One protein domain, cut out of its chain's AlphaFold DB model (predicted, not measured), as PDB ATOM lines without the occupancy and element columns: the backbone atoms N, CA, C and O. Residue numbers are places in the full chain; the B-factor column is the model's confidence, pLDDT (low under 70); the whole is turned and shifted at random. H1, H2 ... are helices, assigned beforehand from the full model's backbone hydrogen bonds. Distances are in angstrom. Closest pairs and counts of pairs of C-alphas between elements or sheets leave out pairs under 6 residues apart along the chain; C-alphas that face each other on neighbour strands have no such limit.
ATOM      1  N   ASP A 511     107.484   8.843 -31.163       83.69
ATOM      2  CA  ASP A 511     106.214   9.429 -30.758       83.69
ATOM      3  C   ASP A 511     105.393   8.407 -29.951       83.69
ATOM      4  O   ASP A 511     105.368   7.209 -30.246       83.69
ATOM      5  N   GLU A 512     104.666   8.884 -28.944       86.25
ATOM      6  CA  GLU A 512     103.754   8.064 -28.137       86.25
ATOM      7  C   GLU A 512     102.683   7.353 -28.985       86.25
ATOM      8  O   GLU A 512     102.146   6.317 -28.581       86.25
ATOM      9  N   ARG A 513     102.382   7.880 -30.179       86.38
ATOM     10  CA  ARG A 513     101.489   7.263 -31.170       86.38
ATOM     11  C   ARG A 513     101.996   5.924 -31.703       86.38
ATOM     12  O   ARG A 513     101.159   5.117 -32.096       86.38
ATOM     13  N   ASP A 514     103.300   5.664 -31.671       86.56
ATOM     14  CA  ASP A 514     103.886   4.384 -32.091       86.56
ATOM     15  C   ASP A 514     104.079   3.432 -30.901       86.56
ATOM     16  O   ASP A 514     103.782   2.237 -30.984       86.56
ATOM     17  N   VAL A 515     104.488   3.974 -29.749       90.00
ATOM     18  CA  VAL A 515     104.790   3.196 -28.535       90.00
ATOM     19  C   VAL A 515     103.530   2.576 -27.923       90.00
ATOM     20  O   VAL A 515     103.520   1.389 -27.589       90.00
ATOM     21  N   LYS A 516     102.434   3.342 -27.800       89.88
ATOM     22  CA  LYS A 516     101.196   2.856 -27.159       89.88
ATOM     23  C   LYS A 516     100.559   1.674 -27.906       89.88
ATOM     24  O   LYS A 516     100.209   0.691 -27.247       89.88
ATOM     25  N   PRO A 517     100.405   1.699 -29.247       89.00
ATOM     26  CA  PRO A 517      99.930   0.534 -29.986       89.00
ATOM     27  C   PRO A 517     100.851  -0.680 -29.867       89.00
ATOM     28  O   PRO A 517     100.341  -1.794 -29.776       89.00
ATOM     29  N   ALA A 518     102.173  -0.481 -29.833       87.62
ATOM     30  CA  ALA A 518     103.139  -1.568 -29.679       87.62
ATOM     31  C   ALA A 518     102.998  -2.271 -28.319       87.62
ATOM     32  O   ALA A 518     102.856  -3.492 -28.273       87.62
ATOM     33  N   LEU A 519     102.930  -1.509 -27.220       88.44
ATOM     34  CA  LEU A 519     102.678  -2.053 -25.878       88.44
ATOM     35  C   LEU A 519     101.345  -2.809 -25.811       88.44
ATOM     36  O   LEU A 519     101.283  -3.923 -25.293       88.44
ATOM     37  N   LYS A 520     100.289  -2.241 -26.411       86.44
ATOM     38  CA  LYS A 520      98.967  -2.878 -26.484       86.44
ATOM     39  C   LYS A 520      98.996  -4.186 -27.279       86.44
ATOM     40  O   LYS A 520      98.338  -5.142 -26.877       86.44
ATOM     41  N   ALA A 521      99.724  -4.234 -28.394       83.75
ATOM     42  CA  ALA A 521      99.862  -5.436 -29.214       83.75
ATOM     43  C   ALA A 521     100.623  -6.552 -28.479       83.75
ATOM     44  O   ALA A 521     100.252  -7.718 -28.586       83.75
ATOM     45  N   LEU A 522     101.629  -6.180 -27.683       82.25
ATOM     46  CA  LEU A 522     102.429  -7.095 -26.865       82.25
ATOM     47  C   LEU A 522     101.755  -7.487 -25.538       82.25
ATOM     48  O   LEU A 522     102.255  -8.367 -24.844       82.25
ATOM     49  N   GLY A 523     100.636  -6.853 -25.168       81.56
ATOM     50  CA  GLY A 523      99.946  -7.113 -23.901       81.56
ATOM     51  C   GLY A 523     100.724  -6.651 -22.663       81.56
ATOM     52  O   GLY A 523     100.610  -7.270 -21.609       81.56
ATOM     53  N   LEU A 524     101.524  -5.588 -22.793       85.25
ATOM     54  CA  LEU A 524     102.411  -5.070 -21.748       85.25
ATOM     55  C   LEU A 524     101.899  -3.737 -21.186       85.25
ATOM     56  O   LEU A 524     101.323  -2.921 -21.909       85.25
ATOM     57  N   SER A 525     102.134  -3.507 -19.895       84.31
ATOM     58  CA  SER A 525     101.823  -2.257 -19.190       84.31
ATOM     59  C   SER A 525     102.843  -1.146 -19.446       84.31
ATOM     60  O   SER A 525     102.510   0.029 -19.315       84.31
ATOM     61  N   GLY A 526     104.074  -1.501 -19.828       83.69
ATOM     62  CA  GLY A 526     105.161  -0.557 -20.079       83.69
ATOM     63  C   GLY A 526     106.137  -0.387 -18.909       83.69
ATOM     64  O   GLY A 526     107.204   0.209 -19.086       83.69
ATOM     65  N   HIS A 527     105.787  -0.907 -17.729       86.94
ATOM     66  CA  HIS A 527     106.604  -0.855 -16.511       86.94
ATOM     67  C   HIS A 527     107.436  -2.116 -16.291       86.94
ATOM     68  O   HIS A 527     108.221  -2.177 -15.348       86.94
ATOM     69  N   GLU A 528     107.266  -3.131 -17.137       86.19
ATOM     70  CA  GLU A 528     108.024  -4.363 -17.003       86.19
ATOM     71  C   GLU A 528     109.519  -4.083 -17.219       86.19
ATOM     72  O   GLU A 528     109.874  -3.408 -18.194       86.19
ATOM     73  N   PRO A 529     110.400  -4.600 -16.349       82.94
ATOM     74  CA  PRO A 529     111.836  -4.454 -16.526       82.94
ATOM     75  C   PRO A 529     112.315  -5.303 -17.709       82.94
ATOM     76  O   PRO A 529     111.844  -6.426 -17.921       82.94
ATOM     77  N   LEU A 530     113.268  -4.763 -18.464       77.25
ATOM     78  CA  LEU A 530     114.077  -5.514 -19.422       77.25
ATOM     79  C   LEU A 530     115.455  -5.789 -18.798       77.25
ATOM     80  O   LEU A 530     115.930  -4.957 -18.025       77.25
ATOM     81  N   PRO A 531     116.125  -6.910 -19.124       65.56
ATOM     82  CA  PRO A 531     117.468  -7.232 -18.627       65.56
ATOM     83  C   PRO A 531     118.548  -6.405 -19.353       65.56
ATOM     84  O   PRO A 531     119.448  -6.926 -19.997       65.56
ATOM     85  N   THR A 532     118.418  -5.085 -19.271       61.78
ATOM     86  CA  THR A 532     119.425  -4.081 -19.651       61.78
ATOM     87  C   THR A 532     119.902  -3.378 -18.381       61.78
ATOM     88  O   THR A 532     119.452  -3.739 -17.292       61.78
ATOM     89  N   SER A 533     120.830  -2.415 -18.481       56.66
ATOM     90  CA  SER A 533     121.302  -1.641 -17.322       56.66
ATOM     91  C   SER A 533     120.139  -1.211 -16.408       56.66
ATOM     92  O   SER A 533     119.031  -0.935 -16.879       56.66
ATOM     93  N   ALA A 534     120.386  -1.230 -15.092       54.66
ATOM     94  CA  ALA A 534     119.383  -0.966 -14.063       54.66
ATOM     95  C   ALA A 534     118.537   0.276 -14.436       54.66
ATOM     96  O   ALA A 534     119.103   1.332 -14.696       54.66
ATOM     97  N   ASP A 535     117.205   0.123 -14.520       70.31
ATOM     98  CA  ASP A 535     116.184   1.146 -14.864       70.31
ATOM     99  C   ASP A 535     115.667   1.225 -16.323       70.31
ATOM    100  O   ASP A 535     115.053   2.233 -16.720       70.31
ATOM    101  N   MET A 536     115.849   0.195 -17.153       84.69
ATOM    102  CA  MET A 536     115.195   0.127 -18.471       84.69
ATOM    103  C   MET A 536     113.854  -0.627 -18.425       84.69
ATOM    104  O   MET A 536     113.799  -1.820 -18.120       84.69
ATOM    105  N   THR A 537     112.761   0.055 -18.781       89.00
ATOM    106  CA  THR A 537     111.430  -0.561 -18.913       89.00
ATOM    107  C   THR A 537     111.066  -0.828 -20.371       89.00
ATOM    108  O   THR A 537     111.607  -0.202 -21.285       89.00
ATOM    109  N   THR A 538     110.101  -1.716 -20.606       87.81
ATOM    110  CA  THR A 538     109.569  -2.025 -21.946       87.81
ATOM    111  C   THR A 538     109.084  -0.779 -22.697       87.81
ATOM    112  O   THR A 538     109.400  -0.621 -23.877       87.81
ATOM    113  N   ALA A 539     108.388   0.152 -22.030       89.38
ATOM    114  CA  ALA A 539     107.965   1.415 -22.645       89.38
ATOM    115  C   ALA A 539     109.152   2.313 -23.015       89.38
ATOM    116  O   ALA A 539     109.181   2.887 -24.104       89.38
ATOM    117  N   LYS A 540     110.143   2.417 -22.123       89.00
ATOM    118  CA  LYS A 540     111.345   3.231 -22.330       89.00
ATOM    119  C   LYS A 540     112.173   2.683 -23.494       89.00
ATOM    120  O   LYS A 540     112.548   3.443 -24.372       89.00
ATOM    121  N   TYR A 541     112.359   1.370 -23.585       89.69
ATOM    122  CA  TYR A 541     113.072   0.753 -24.706       89.69
ATOM    123  C   TYR A 541     112.382   1.007 -26.057       89.69
ATOM    124  O   TYR A 541     113.021   1.474 -26.999       89.69
ATOM    125  N   LEU A 542     111.062   0.788 -26.136       90.81
ATOM    126  CA  LEU A 542     110.274   1.045 -27.352       90.81
ATOM    127  C   LEU A 542     110.295   2.521 -27.766       90.81
ATOM    128  O   LEU A 542     110.339   2.840 -28.955       90.81
ATOM    129  N   ARG A 543     110.248   3.432 -26.790       90.31
ATOM    130  CA  ARG A 543     110.279   4.867 -27.059       90.31
ATOM    131  C   ARG A 543     111.654   5.319 -27.524       90.31
ATOM    132  O   ARG A 543     111.741   6.066 -28.486       90.31
ATOM    133  N   GLU A 544     112.711   4.892 -26.853       87.94
ATOM    134  CA  GLU A 544     114.029   5.495 -27.034       87.94
ATOM    135  C   GLU A 544     114.850   4.795 -28.122       87.94
ATOM    136  O   GLU A 544     115.526   5.473 -28.886       87.94
ATOM    137  N   PHE A 545     114.764   3.467 -28.261       88.88
ATOM    138  CA  PHE A 545     115.750   2.699 -29.034       88.88
ATOM    139  C   PHE A 545     115.200   1.940 -30.238       88.88
ATOM    140  O   PHE A 545     115.980   1.602 -31.121       88.88
ATOM    141  N   VAL A 546     113.894   1.689 -30.324       90.31
ATOM    142  CA  VAL A 546     113.321   0.799 -31.351       90.31
ATOM    143  C   VAL A 546     112.972   1.527 -32.651       90.31
ATOM    144  O   VAL A 546     112.387   2.610 -32.636       90.31
ATOM    145  N   ASP A 547     113.301   0.930 -33.796       89.44
ATOM    146  CA  ASP A 547     112.892   1.397 -35.123       89.44
ATOM    147  C   ASP A 547     111.572   0.745 -35.563       89.44
ATOM    148  O   ASP A 547     111.513  -0.428 -35.920       89.44
ATOM    149  N   PHE A 548     110.488   1.518 -35.593       89.56
ATOM    150  CA  PHE A 548     109.180   1.008 -36.012       89.56
ATOM    151  C   PHE A 548     108.997   0.870 -37.533       89.56
ATOM    152  O   PHE A 548     107.972   0.326 -37.959       89.56
ATOM    153  N   GLU A 549     109.927   1.387 -38.341       87.62
ATOM    154  CA  GLU A 549     109.839   1.420 -39.813       87.62
ATOM    155  C   GLU A 549     110.587   0.262 -40.489       87.62
ATOM    156  O   GLU A 549     110.527   0.095 -41.712       87.62
ATOM    157  N   SER A 550     111.301  -0.544 -39.708       85.56
ATOM    158  CA  SER A 550     112.114  -1.651 -40.204       85.56
ATOM    159  C   SER A 550     111.581  -3.000 -39.717       85.56
ATOM    160  O   SER A 550     110.901  -3.044 -38.692       85.56
ATOM    161  N   PRO A 551     111.822  -4.098 -40.456       86.44
ATOM    162  CA  PRO A 551     111.436  -5.438 -40.020       86.44
ATOM    163  C   PRO A 551     112.293  -5.917 -38.840       86.44
ATOM    164  O   PRO A 551     113.303  -5.302 -38.499       86.44
ATOM    165  N   PHE A 552     111.902  -7.037 -38.220       84.62
ATOM    166  CA  PHE A 552     112.714  -7.697 -37.192       84.62
ATOM    167  C   PHE A 552     114.114  -8.053 -37.727       84.62
ATOM    168  O   PHE A 552     114.239  -8.569 -38.837       84.62
ATOM    169  N   ASN A 553     115.154  -7.833 -36.915       77.62
ATOM    170  CA  ASN A 553     116.544  -8.161 -37.264       77.62
ATOM    171  C   ASN A 553     116.754  -9.671 -37.437       77.62
ATOM    172  O   ASN A 553     117.563 -10.116 -38.249       77.62
ATOM    173  N   THR A 554     116.044 -10.458 -36.631       79.69
ATOM    174  CA  THR A 554     116.040 -11.918 -36.683       79.69
ATOM    175  C   THR A 554     114.661 -12.453 -36.306       79.69
ATOM    176  O   THR A 554     113.886 -11.789 -35.616       79.69
ATOM    177  N   LEU A 555     114.352 -13.668 -36.755       80.38
ATOM    178  CA  LEU A 555     113.149 -14.398 -36.365       80.38
ATOM    179  C   LEU A 555     113.451 -15.621 -35.495       80.38
ATOM    180  O   LEU A 555     112.558 -16.441 -35.308       80.38
ATOM    181  N   ASP A 556     114.655 -15.748 -34.935       77.50
ATOM    182  CA  ASP A 556     115.033 -16.904 -34.099       77.50
ATOM    183  C   ASP A 556     114.092 -17.075 -32.889       77.50
ATOM    184  O   ASP A 556     113.749 -18.186 -32.505       77.50
ATOM    185  N   TRP A 557     113.550 -15.973 -32.354       77.81
ATOM    186  CA  TRP A 557     112.541 -15.986 -31.282       77.81
ATOM    187  C   TRP A 557     111.229 -16.698 -31.668       77.81
ATOM    188  O   TRP A 557     110.404 -17.014 -30.811       77.81
ATOM    189  N   THR A 558     111.002 -16.941 -32.963       76.50
ATOM    190  CA  THR A 558     109.849 -17.699 -33.466       76.50
ATOM    191  C   THR A 558     110.056 -19.212 -33.431       76.50
ATOM    192  O   THR A 558     109.100 -19.967 -33.656       76.50
ATOM    193  N   ASP A 559     111.280 -19.669 -33.171       71.12
ATOM    194  CA  ASP A 559     111.624 -21.081 -33.126       71.12
ATOM    195  C   ASP A 559     111.092 -21.682 -31.820       71.12
ATOM    196  O   ASP A 559     111.519 -21.349 -30.721       71.12
ATOM    197  N   GLY A 560     110.053 -22.513 -31.949       66.06
ATOM    198  CA  GLY A 560     109.262 -23.041 -30.829       66.06
ATOM    199  C   GLY A 560     107.800 -22.575 -30.799       66.06
ATOM    200  O   GLY A 560     106.990 -23.179 -30.102       66.06
ATOM    201  N   LEU A 561     107.414 -21.568 -31.600       71.50
ATOM    202  CA  LEU A 561     106.036 -21.037 -31.648       71.50
ATOM    203  C   LEU A 561     105.127 -21.693 -32.711       71.50
ATOM    204  O   LEU A 561     103.996 -21.243 -32.899       71.50
ATOM    205  N   ASN A 562     105.595 -22.731 -33.420       68.12
ATOM    206  CA  ASN A 562     104.867 -23.426 -34.502       68.12
ATOM    207  C   ASN A 562     104.181 -22.475 -35.510       68.12
ATOM    208  O   ASN A 562     103.074 -22.725 -35.991       68.12
ATOM    209  N   LEU A 563     104.830 -21.350 -35.831       74.56
ATOM    210  CA  LEU A 563     104.301 -20.372 -36.782       74.56
ATOM    211  C   LEU A 563     104.430 -20.882 -38.224       74.56
ATOM    212  O   LEU A 563     105.483 -21.370 -38.627       74.56
ATOM    213  N   LEU A 564     103.371 -20.702 -39.020       78.31
ATOM    214  CA  LEU A 564     103.375 -21.000 -40.457       78.31
ATOM    215  C   LEU A 564     104.499 -20.234 -41.177       78.31
ATOM    216  O   LEU A 564     104.703 -19.043 -40.933       78.31
ATOM    217  N   ASN A 565     105.162 -20.882 -42.141       77.56
ATOM    218  CA  ASN A 565     106.240 -20.277 -42.941       77.56
ATOM    219  C   ASN A 565     105.807 -18.997 -43.675       77.56
ATOM    220  O   ASN A 565     106.597 -18.064 -43.809       77.56
ATOM    221  N   SER A 566     104.544 -18.912 -44.106       78.31
ATOM    222  CA  SER A 566     103.967 -17.697 -44.699       78.31
ATOM    223  C   SER A 566     103.978 -16.511 -43.730       78.31
ATOM    224  O   SER A 566     104.201 -15.376 -44.144       78.31
ATOM    225  N   ARG A 567     103.806 -16.768 -42.430       78.06
ATOM    226  CA  ARG A 567     103.824 -15.748 -41.376       78.06
ATOM    227  C   ARG A 567     105.242 -15.328 -41.000       78.06
ATOM    228  O   ARG A 567     105.472 -14.144 -40.790       78.06
ATOM    229  N   LYS A 568     106.199 -16.267 -40.992       79.62
ATOM    230  CA  LYS A 568     107.629 -15.937 -40.848       79.62
ATOM    231  C   LYS A 568     108.102 -15.034 -41.998       79.62
ATOM    232  O   LYS A 568     108.683 -13.986 -41.742       79.62
ATOM    233  N   LYS A 569     107.752 -15.360 -43.252       81.06
ATOM    234  CA  LYS A 569     108.037 -14.489 -44.413       81.06
ATOM    235  C   LYS A 569     107.399 -13.103 -44.283       81.06
ATOM    236  O   LYS A 569     108.031 -12.110 -44.617       81.06
ATOM    237  N   LEU A 570     106.178 -13.027 -43.749       82.06
ATOM    238  CA  LEU A 570     105.497 -11.755 -43.510       82.06
ATOM    239  C   LEU A 570     106.252 -10.871 -42.497       82.06
ATOM    240  O   LEU A 570     106.412  -9.676 -42.728       82.06
ATOM    241  N   PHE A 571     106.758 -11.444 -41.399       82.88
ATOM    242  CA  PHE A 571     107.542 -10.703 -40.398       82.88
ATOM    243  C   PHE A 571     108.939 -10.289 -40.881       82.88
ATOM    244  O   PHE A 571     109.488  -9.323 -40.358       82.88
ATOM    245  N   GLN A 572     109.498 -10.975 -41.883       82.56
ATOM    246  CA  GLN A 572     110.759 -10.583 -42.527       82.56
ATOM    247  C   GLN A 572     110.616  -9.344 -43.418       82.56
ATOM    248  O   GLN A 572     111.594  -8.626 -43.608       82.56
ATOM    249  N   SER A 573     109.428  -9.088 -43.974       83.12
ATOM    250  CA  SER A 573     109.217  -7.999 -44.938       83.12
ATOM    251  C   SER A 573     108.452  -6.796 -44.383       83.12
ATOM    252  O   SER A 573     108.601  -5.695 -44.905       83.12
ATOM    253  N   LEU A 574     107.592  -6.987 -43.376       86.44
ATOM    254  CA  LEU A 574     106.763  -5.904 -42.840       86.44
ATOM    255  C   LEU A 574     107.536  -4.996 -41.870       86.44
ATOM    256  O   LEU A 574     108.296  -5.505 -41.047       86.44
ATOM    257  N   PRO A 575     107.264  -3.675 -41.870       88.69
ATOM    258  CA  PRO A 575     107.694  -2.785 -40.797       88.69
ATOM    259  C   PRO A 575     107.237  -3.295 -39.427       88.69
ATOM    260  O   PRO A 575     106.122  -3.814 -39.288       88.69
ATOM    261  N   LEU A 576     108.060  -3.100 -38.393       88.38
ATOM    262  CA  LEU A 576     107.799  -3.596 -37.041       88.38
ATOM    263  C   LEU A 576     106.412  -3.190 -36.524       88.38
ATOM    264  O   LEU A 576     105.721  -4.009 -35.922       88.38
ATOM    265  N   ARG A 577     105.955  -1.961 -36.804       88.44
ATOM    266  CA  ARG A 577     104.609  -1.490 -36.413       88.44
ATOM    267  C   ARG A 577     103.478  -2.405 -36.888       88.44
ATOM    268  O   ARG A 577     102.510  -2.610 -36.158       88.44
ATOM    269  N   ASP A 578     103.600  -2.953 -38.092       87.62
ATOM    270  CA  ASP A 578     102.576  -3.790 -38.709       87.62
ATOM    271  C   ASP A 578     102.794  -5.259 -38.352       87.62
ATOM    272  O   ASP A 578     101.830  -5.978 -38.082       87.62
ATOM    273  N   ALA A 579     104.055  -5.682 -38.224       86.38
ATOM    274  CA  ALA A 579     104.408  -7.000 -37.711       86.38
ATOM    275  C   ALA A 579     103.866  -7.223 -36.285       86.38
ATOM    276  O   ALA A 579     103.262  -8.262 -36.016       86.38
ATOM    277  N   LEU A 580     103.993  -6.227 -35.398       85.50
ATOM    278  CA  LEU A 580     103.450  -6.268 -34.036       85.50
ATOM    279  C   LEU A 580     101.917  -6.357 -34.030       85.50
ATOM    280  O   LEU A 580     101.350  -7.121 -33.252       85.50
ATOM    281  N   ARG A 581     101.221  -5.647 -34.928       83.44
ATOM    282  CA  ARG A 581      99.752  -5.742 -35.060       83.44
ATOM    283  C   ARG A 581      99.287  -7.117 -35.541       83.44
ATOM    284  O   ARG A 581      98.211  -7.564 -35.154       83.44
ATOM    285  N   ALA A 582     100.085  -7.781 -36.376       79.38
ATOM    286  CA  ALA A 582      99.799  -9.110 -36.918       79.38
ATOM    287  C   ALA A 582     100.216 -10.269 -35.982       79.38
ATOM    288  O   ALA A 582     100.033 -11.448 -36.333       79.38
ATOM    289  N   MET A 583     100.774  -9.950 -34.808       75.94
ATOM    290  CA  MET A 583     101.341 -10.902 -33.856       75.94
ATOM    291  C   MET A 583     100.247 -11.671 -33.079       75.94
ATOM    292  O   MET A 583      99.246 -11.083 -32.665       75.94
ATOM    293  N   PRO A 584     100.391 -12.995 -32.868       68.56
ATOM    294  CA  PRO A 584      99.472 -13.754 -32.019       68.56
ATOM    295  C   PRO A 584      99.552 -13.292 -30.555       68.56
ATOM    296  O   PRO A 584     100.644 -13.087 -30.035       68.56
ATOM    297  N   ARG A 585      98.416 -13.227 -29.845       64.81
ATOM    298  CA  ARG A 585      98.324 -12.802 -28.426       64.81
ATOM    299  C   ARG A 585      98.989 -13.754 -27.402       64.81
ATOM    300  O   ARG A 585      98.739 -13.628 -26.212       64.81
ATOM    301  N   ILE A 586      99.785 -14.731 -27.842       57.47
ATOM    302  CA  ILE A 586     100.272 -15.872 -27.033       57.47
ATOM    303  C   ILE A 586     101.626 -15.605 -26.331       57.47
ATOM    304  O   ILE A 586     102.145 -16.456 -25.616       57.47
ATOM    305  N   LEU A 587     102.201 -14.409 -26.452       58.12
ATOM    306  CA  LEU A 587     103.511 -14.088 -25.871       58.12
ATOM    307  C   LEU A 587     103.394 -13.558 -24.431       58.12
ATOM    308  O   LEU A 587     103.503 -12.359 -24.196       58.12
ATOM    309  N   THR A 588     103.174 -14.440 -23.453       53.66
ATOM    310  CA  THR A 588     103.113 -14.062 -22.021       53.66
ATOM    311  C   THR A 588     104.185 -14.708 -21.136       53.66
ATOM    312  O   THR A 588     104.190 -14.460 -19.931       53.66
ATOM    313  N   SER A 589     105.146 -15.461 -21.688       61.09
ATOM    314  CA  SER A 589     106.302 -15.943 -20.912       61.09
ATOM    315  C   SER A 589     107.434 -14.901 -20.854       61.09
ATOM    316  O   SER A 589     107.660 -14.144 -21.800       61.09
ATOM    317  N   SER A 590     108.157 -14.843 -19.731       57.66
ATOM    318  CA  SER A 590     109.303 -13.937 -19.528       57.66
ATOM    319  C   SER A 590     110.474 -14.230 -20.473       57.66
ATOM    320  O   SER A 590     111.151 -13.298 -20.896       57.66
ATOM    321  N   VAL A 591     110.672 -15.502 -20.839       56.09
ATOM    322  CA  VAL A 591     111.753 -15.965 -21.728       56.09
ATOM    323  C   VAL A 591     111.548 -15.454 -23.161       56.09
ATOM    324  O   VAL A 591     112.451 -14.854 -23.726       56.09
ATOM    325  N   LEU A 592     110.328 -15.546 -23.710       67.25
ATOM    326  CA  LEU A 592     110.029 -15.050 -25.064       67.25
ATOM    327  C   LEU A 592     110.049 -13.517 -25.162       67.25
ATOM    328  O   LEU A 592     110.318 -12.966 -26.226       67.25
ATOM    329  N   ARG A 593     109.773 -12.805 -24.059       75.12
ATOM    330  CA  ARG A 593     109.807 -11.334 -24.029       75.12
ATOM    331  C   ARG A 593     111.210 -10.799 -24.301       75.12
ATOM    332  O   ARG A 593     111.346  -9.833 -25.043       75.12
ATOM    333  N   HIS A 594     112.225 -11.417 -23.705       78.12
ATOM    334  CA  HIS A 594     113.617 -11.050 -23.928       78.12
ATOM    335  C   HIS A 594     113.978 -11.147 -25.414       78.12
ATOM    336  O   HIS A 594     114.381 -10.155 -26.022       78.12
ATOM    337  N   ASP A 595     113.733 -12.313 -26.011       77.94
ATOM    338  CA  ASP A 595     114.170 -12.617 -27.372       77.94
ATOM    339  C   ASP A 595     113.416 -11.795 -28.424       77.94
ATOM    340  O   ASP A 595     114.004 -11.360 -29.413       77.94
ATOM    341  N   VAL A 596     112.130 -11.500 -28.189       82.12
ATOM    342  CA  VAL A 596     111.333 -10.620 -29.059       82.12
ATOM    343  C   VAL A 596     111.872  -9.191 -29.047       82.12
ATOM    344  O   VAL A 596     112.010  -8.592 -30.111       82.12
TER     345      VAL A 596
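Overview. This is residues 511 to 596 of the 842 residues of the protein "Nitric-oxide synthase (NADPH)" of Cercospora zeae-maydis SCOH1-5 (UniProt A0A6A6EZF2). Four short helices follow one another in space as an open arc, H2, H1, H4, H3, and the fifth, H5, sits on the open side of that arc, apart from the other four. H1 and H2 fold back on each other as a hairpin at one end of the longest axis, H3 lies toward the other end, and long loops make up much of the rest. The printed part has 86 residues with five named helices, in the order H1 to H5, and no named strand; the class is all helix, though under half of the residues, 40 of 86, are in named elements. The whole is compact, with a radius of gyration of the C-alphas of 12.6 A, and spans 36 by 26 by 20 A.

Arrangement. H1, residues 512 to 522, is the longest helix. It touches H2, residues 538 to 544, where the closest C-alphas, those of Val 515 and Arg 543, are 5.9 A apart. The two form a helical hairpin, running opposite ways at a shallow tilt of 32 degrees. H1 also touches H4, residues 576 to 581, and the closest C-alphas, those of Ala 521 and Arg 581, are 5.9 A apart. H1 and H4 run the same way at a steep tilt of 51 degrees. H3, residues 565 to 573, is close to H4 but not clearly touching it, with the closest C-alphas, those of Phe 571 and Ala 579, 5.5 A apart. H3 and H4 run opposite ways at a steep tilt of 41 degrees. H5, residues 590 to 596, is apart from H1, H2, H3 and H4. Every O i to N i+4 pair is within hydrogen-bond range in H2 and H3, against 6 of 7 in H1, 1 of 2 in H4 and 1 of 3 in H5, where 3 of 4 O i to N i+3 pairs are within range.

Along the chain. H1 begins at C-alpha 512, (103.754, 8.064, -28.137), and measures 15.3 A from first to last C-alpha. H3 measures 12.8 A and begins at C-alpha 565, (106.240, -20.277, -42.941). H5 measures 10.3 A and H2 10.1 A, while H4 measures 8.6 A. H5 ends at C-alpha 596, (111.333, -10.620, -29.059).

Size, cuts and confidence. The two C-alphas farthest apart, those of Ala 534 and Ser 566, are 38.2 A apart. The printed part has no cut. The links from H1 to H2, 15 residues, and from H2 to H3, 20 residues, are long; the link from H4 to H5 is short, and that from H3 to H4 is tight. The mean pLDDT of the printed part is 79.7, with residues 531 to 534, 560, 562 and 584 to 592 under 70.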